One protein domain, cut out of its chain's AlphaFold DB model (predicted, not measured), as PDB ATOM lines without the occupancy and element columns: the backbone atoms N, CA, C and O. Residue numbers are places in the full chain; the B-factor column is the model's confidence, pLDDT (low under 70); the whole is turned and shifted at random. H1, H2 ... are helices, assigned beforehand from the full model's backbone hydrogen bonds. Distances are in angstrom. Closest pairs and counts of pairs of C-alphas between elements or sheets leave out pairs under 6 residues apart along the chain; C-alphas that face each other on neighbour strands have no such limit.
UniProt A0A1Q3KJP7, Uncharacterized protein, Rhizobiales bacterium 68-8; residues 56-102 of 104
ATOM      1  N   PRO A  56     128.315 103.656  76.079       89.44
ATOM      2  CA  PRO A  56     127.730 102.471  75.456       89.44
ATOM      3  C   PRO A  56     128.244 101.138  76.030       89.44
ATOM      4  O   PRO A  56     127.467 100.196  76.138       89.44
ATOM      5  N   ALA A  57     129.521 101.059  76.425       87.69
ATOM      6  CA  ALA A  57     130.079  99.873  77.076       87.69
ATOM      7  C   ALA A  57     129.559  99.694  78.511       87.69
ATOM      8  O   ALA A  57     129.170  98.586  78.873       87.69
ATOM      9  N   ALA A  58     129.459 100.773  79.296       87.88
ATOM     10  CA  ALA A  58     128.878 100.734  80.641       87.88
ATOM     11  C   ALA A  58     127.414 100.266  80.635       87.88
ATOM     12  O   ALA A  58     126.995  99.516  81.507       87.88
ATOM     13  N   LEU A  59     126.648 100.641  79.606       88.88
ATOM     14  CA  LEU A  59     125.276 100.156  79.428       88.88
ATOM     15  C   LEU A  59     125.205  98.663  79.074       88.88
ATOM     16  O   LEU A  59     124.217  98.007  79.395       88.88
ATOM     17  N   MET A  60     126.224  98.131  78.395       87.69
ATOM     18  CA  MET A  60     126.295  96.719  78.010       87.69
ATOM     19  C   MET A  60     126.734  95.826  79.178       87.69
ATOM     20  O   MET A  60     126.286  94.686  79.283       87.69
ATOM     21  N   PHE A  61     127.568  96.365  80.071       87.75
ATOM     22  CA  PHE A  61     128.073  95.692  81.267       87.75
ATOM     23  C   PHE A  61     127.748  96.511  82.531       87.75
ATOM     24  O   PHE A  61     128.656  97.070  83.144       87.75
ATOM     25  N   PRO A  62     126.470  96.587  82.949       85.81
ATOM     26  CA  PRO A  62     126.057  97.418  84.085       85.81
ATOM     27  C   PRO A  62     126.610  96.935  85.434       85.81
ATOM     28  O   PRO A  62     126.697  97.715  86.374       85.81
ATOM     29  N   ASP A  63     127.002  95.663  85.529       83.75
ATOM     30  CA  ASP A  63     127.595  95.080  86.737       83.75
ATOM     31  C   ASP A  63     129.127  95.248  86.795       83.75
ATOM     32  O   ASP A  63     129.765  94.771  87.739       83.75
ATOM     33  N   ALA A  64     129.746  95.871  85.783       82.94
ATOM     34  CA  ALA A  64     131.187  96.081  85.747       82.94
ATOM     35  C   ALA A  64     131.595  97.179  86.750       82.94
ATOM     36  O   ALA A  64     131.138  98.317  86.628       82.94
ATOM     37  N   PRO A  65     132.462  96.874  87.736       78.94
ATOM     38  CA  PRO A  65     132.954  97.879  88.670       78.94
ATOM     39  C   PRO A  65     133.756  98.976  87.965       78.94
ATOM     40  O   PRO A  65     134.444  98.720  86.974       78.94
ATOM     41  N   ASP A  66     133.763 100.177  88.540       78.75
ATOM     42  CA  ASP A  66     134.580 101.279  88.038       78.75
ATOM     43  C   ASP A  66     136.057 100.894  87.884       78.75
ATOM     44  O   ASP A  66     136.727 100.441  88.815       78.75
ATOM     45  N   GLY A  67     136.571 101.110  86.674       76.88
ATOM     46  CA  GLY A  67     137.955 100.830  86.297       76.88
ATOM     47  C   GLY A  67     138.237  99.372  85.925       76.88
ATOM     48  O   GLY A  67     139.379  99.057  85.591       76.88
ATOM     49  N   VAL A  68     137.231  98.491  85.949       79.75
ATOM     50  CA  VAL A  68     137.358  97.090  85.533       79.75
ATOM     51  C   VAL A  68     136.696  96.909  84.172       79.75
ATOM     52  O   VAL A  68     135.479  96.951  84.050       79.75
ATOM     53  N   ASP A  69     137.510  96.687  83.140       80.75
ATOM     54  CA  ASP A  69     137.007  96.357  81.807       80.75
ATOM     55  C   ASP A  69     136.551  94.888  81.726       80.75
ATOM     56  O   ASP A  69     137.185  93.982  82.279       80.75
ATOM     57  N   ALA A  70     135.465  94.648  80.993       77.12
ATOM     58  CA  ALA A  70     134.987  93.314  80.665       77.12
ATOM     59  C   ALA A  70     135.940  92.646  79.656       77.12
ATOM     60  O   ALA A  70     135.884  92.871  78.452       77.12
ATOM     61  N   ILE A  71     136.842  91.788  80.127       77.00
ATOM     62  CA  ILE A  71     137.817  91.138  79.240       77.00
ATOM     63  C   ILE A  71     137.214  89.934  78.506       77.00
ATOM     64  O   ILE A  71     136.576  89.061  79.094       77.00
ATOM     65  N   VAL A  72     137.531  89.822  77.215       79.88
ATOM     66  CA  VAL A  72     137.283  88.616  76.416       79.88
ATOM     67  C   VAL A  72     138.312  87.538  76.779       79.88
ATOM     68  O   VAL A  72     139.474  87.618  76.386       79.88
ATOM     69  N   THR A  73     137.901  86.518  77.535       79.69
ATOM     70  CA  THR A  73     138.794  85.449  78.037       79.69
ATOM     71  C   THR A  73     138.896  84.223  77.118       79.69
ATOM     72  O   THR A  73     139.723  83.342  77.354       79.69
ATOM     73  N   GLY A  74     138.083  84.154  76.060       83.44
ATOM     74  CA  GLY A  74     138.037  83.043  75.102       83.44
ATOM     75  C   GLY A  74     138.820  83.285  73.802       83.44
ATOM     76  O   GLY A  74     139.267  84.402  73.527       83.44
ATOM     77  N   PRO A  75     138.994  82.247  72.961       86.81
ATOM     78  CA  PRO A  75     139.567  82.422  71.635       86.81
ATOM     79  C   PRO A  75     138.650  83.295  70.774       86.81
ATOM     80  O   PRO A  75     137.455  83.044  70.660       86.81
ATOM     81  N   VAL A  76     139.238  84.292  70.122       90.25
ATOM     82  CA  VAL A  76     138.555  85.138  69.139       90.25
ATOM     83  C   VAL A  76     139.138  84.937  67.745       90.25
ATOM     84  O   VAL A  76     140.331  84.629  67.605       90.25
ATOM     85  N   SER A  77     138.304  85.126  66.720       92.88
ATOM     86  CA  SER A  77     138.713  84.997  65.319       92.88
ATOM     87  C   SER A  77     139.749  86.056  64.921       92.88
ATOM     88  O   SER A  77     139.898  87.095  65.575       92.88
ATOM     89  N   ALA A  78     140.485  85.804  63.836       95.25
ATOM     90  CA  ALA A  78     141.492  86.739  63.333       95.25
ATOM     91  C   ALA A  78     140.863  88.066  62.871       95.25
ATOM     92  O   ALA A  78     141.422  89.139  63.097       95.25
ATOM     93  N   GLU A  79     139.668  87.998  62.287       93.50
ATOM     94  CA  GLU A  79     138.895  89.149  61.829       93.50
ATOM     95  C   GLU A  79     138.484  90.034  63.004       93.50
ATOM     96  O   GLU A  79     138.588  91.256  62.928       93.50
ATOM     97  N   PHE A  80     138.068  89.438  64.126       93.94
ATOM     98  CA  PHE A  80     137.740  90.208  65.320       93.94
ATOM     99  C   PHE A  80     138.967  90.907  65.904       93.94
ATOM    100  O   PHE A  80     138.904  92.102  66.181       93.94
ATOM    101  N   ARG A  81     140.118  90.227  65.976       92.06
ATOM    102  CA  ARG A  81     141.378  90.860  66.411       92.06
ATOM    103  C   ARG A  81     141.767  92.038  65.516       92.06
ATOM    104  O   ARG A  81     142.241  93.056  66.013       92.06
ATOM    105  N   ALA A  82     141.549  91.924  64.204       94.25
ATOM    106  CA  ALA A  82     141.794  93.018  63.269       94.25
ATOM    107  C   ALA A  82     140.861  94.214  63.528       94.25
ATOM    108  O   ALA A  82     141.328  95.354  63.525       94.25
ATOM    109  N   ARG A  83     139.574  93.962  63.818       93.12
ATOM    110  CA  ARG A  83     138.614  95.005  64.223       93.12
ATOM    111  C   ARG A  83     139.032  95.685  65.525       93.12
ATOM    112  O   ARG A  83     139.044  96.911  65.575       93.12
ATOM    113  N   GLN A  84     139.443  94.912  66.529       92.88
ATOM    114  CA  GLN A  84     139.894  95.451  67.814       92.88
ATOM    115  C   GLN A  84     141.105  96.379  67.650       92.88
ATOM    116  O   GLN A  84     141.105  97.499  68.156       92.88
ATOM    117  N   LYS A  85     142.100  95.954  66.863       93.69
ATOM    118  CA  LYS A  85     143.280  96.775  66.565       93.69
ATOM    119  C   LYS A  85     142.918  98.049  65.799       93.69
ATOM    120  O   LYS A  85     143.429  99.120  66.102       93.69
ATOM    121  N   ALA A  86     142.038  97.950  64.801       94.75
ATOM    122  CA  ALA A  86     141.591  99.114  64.034       94.75
ATOM    123  C   ALA A  86     140.821 100.130  64.899       94.75
ATOM    124  O   ALA A  86     140.866 101.326  64.619       94.75
ATOM    125  N   ALA A  87     140.147  99.657  65.949       92.75
ATOM    126  CA  ALA A  87     139.418 100.479  66.907       92.75
ATOM    127  C   ALA A  87     140.275 100.977  68.091       92.75
ATOM    128  O   ALA A  87     139.766 101.733  68.915       92.75
ATOM    129  N   GLY A  88     141.549 100.576  68.186       93.25
ATOM    130  CA  GLY A  88     142.455 100.989  69.264       93.25
ATOM    131  C   GLY A  88     142.098 100.413  70.636       93.25
ATOM    132  O   GLY A  88     142.400 101.034  71.660       93.25
ATOM    133  N   CYS A  89     141.461  99.237  70.667       91.62
ATOM    134  CA  CYS A  89     140.985  98.603  71.897       91.62
ATOM    135  C   CYS A  89     142.100  98.360  72.922       91.62
ATOM    136  O   CYS A  89     141.829  98.372  74.115       91.62
ATOM    137  N   GLU A  90     143.359  98.205  72.494       89.38
ATOM    138  CA  GLU A  90     144.496  98.031  73.410       89.38
ATOM    139  C   GLU A  90     144.801  99.250  74.300       89.38
ATOM    140  O   GLU A  90     145.501  99.114  75.300       89.38
ATOM    141  N   THR A  91     144.311 100.437  73.932       91.12
ATOM    142  CA  THR A  91     144.519 101.689  74.688       91.12
ATOM    143  C   THR A  91     143.234 102.251  75.286       91.12
ATOM    144  O   THR A  91     143.271 103.255  76.003       91.12
ATOM    145  N   ALA A  92     142.099 101.619  74.985       90.19
ATOM    146  CA  ALA A  92     140.814 102.016  75.520       90.19
ATOM    147  C   ALA A  92     140.772 101.748  77.030       90.19
ATOM    148  O   ALA A  92     141.321 100.766  77.522       90.19
ATOM    149  N   GLN A  93     140.137 102.651  77.771       89.62
ATOM    150  CA  GLN A  93     140.043 102.569  79.225       89.62
ATOM    151  C   GLN A  93     138.587 102.670  79.627       89.62
ATOM    152  O   GLN A  93     137.872 103.556  79.151       89.62
ATOM    153  N   TRP A  94     138.172 101.787  80.528       87.38
ATOM    154  CA  TRP A  94     136.846 101.826  81.118       87.38
ATOM    155  C   TRP A  94     136.530 103.215  81.710       87.38
ATOM    156  O   TRP A  94     137.413 103.830  82.314       87.38
ATOM    157  N   PRO A  95     135.298 103.735  81.553       86.31
ATOM    158  CA  PRO A  95     134.166 103.167  80.808       86.31
ATOM    159  C   PRO A  95     134.187 103.498  79.303       86.31
ATOM    160  O   PRO A  95     133.284 103.121  78.562       86.31
ATOM    161  N   ASN A  96     135.201 104.203  78.809       89.31
ATOM    162  CA  ASN A  96     135.292 104.709  77.435       89.31
ATOM    163  C   ASN A  96     135.851 103.669  76.450       89.31
ATOM    164  O   ASN A  96     136.733 103.972  75.643       89.31
ATOM    165  N   VAL A  97     135.343 102.440  76.518       90.19
ATOM    166  CA  VAL A  97     135.716 101.366  75.596       90.19
ATOM    167  C   VAL A  97     134.718 101.317  74.435       90.19
ATOM    168  O   VAL A  97     133.507 101.288  74.666       90.19
ATOM    169  N   PRO A  98     135.170 101.340  73.168       90.88
ATOM    170  CA  PRO A  98     134.278 101.164  72.029       90.88
ATOM    171  C   PRO A  98     133.577  99.804  72.062       90.88
ATOM    172  O   PRO A  98     134.213  98.778  72.280       90.88
ATOM    173  N   VAL A  99     132.285  99.765  71.733       90.75
ATOM    174  CA  VAL A  99     131.502  98.511  71.717       90.75
ATOM    175  C   VAL A  99     132.071  97.440  70.783       90.75
ATOM    176  O   VAL A  99     131.968  96.257  71.064       90.75
ATOM    177  N   VAL A 100     132.750  97.851  69.707       91.56
ATOM    178  CA  VAL A 100     133.421  96.951  68.752       91.56
ATOM    179  C   VAL A 100     134.590  96.171  69.370       91.56
ATOM    180  O   VAL A 100     135.088  95.221  68.767       91.56
ATOM    181  N   CYS A 101     135.046  96.566  70.562       91.19
ATOM    182  CA  CYS A 101     136.058  95.838  71.318       91.19
ATOM    183  C   CYS A 101     135.523  94.549  71.944       91.19
ATOM    184  O   CYS A 101     136.333  93.700  72.325       91.19
ATOM    185  N   TYR A 102     134.200  94.380  71.990       90.25
ATOM    186  CA  TYR A 102     133.529  93.197  72.506       90.25
ATOM    187  C   TYR A 102     132.929  92.371  71.360       90.25
ATOM    188  O   TYR A 102     132.528  92.930  70.335       90.25
TER     189      TYR A 102
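This is residues 56 to 102 of the 104 residues of an uncharacterized protein of Rhizobiales bacterium 68-8 (UniProt A0A1Q3KJP7). This is a small domain with little regular structure, a ring of loops with two short helices, H1 and H2, toward opposite ends of its longest axis. The last residues, 98 to 102, fold back into the ring. The printed part has 47 residues, with H1 then H2 along it and no named strand; the class is all helix, with 14 residues in named elements. It is compact, with a radius of gyration of the C-alphas of 10.6 A and spans of 29 by 19 by 14 A.

H1, residues 56 to 60, and H2, residues 78 to 86, are apart, with no C-alpha of the one within 8 A of the other. In H1 and H2 every O i to N i+4 pair is within hydrogen-bond range. Residues 73 to 79, of which 78 and 79 belong to H2, stand free.

H1 begins at C-alpha 56 (127.730, 102.471, 75.456). H2 measures 12.4 A from C-alpha 78 (141.492, 86.739, 63.333) to C-alpha 86 (141.591, 99.114, 64.034).

The C-alphas farthest apart, of Asp 66 and Ala 78, are 29.5 A apart. The link from H1 to H2, 17 residues, is long. The printed part has no cut, and no printed residue is under 70 in pLDDT.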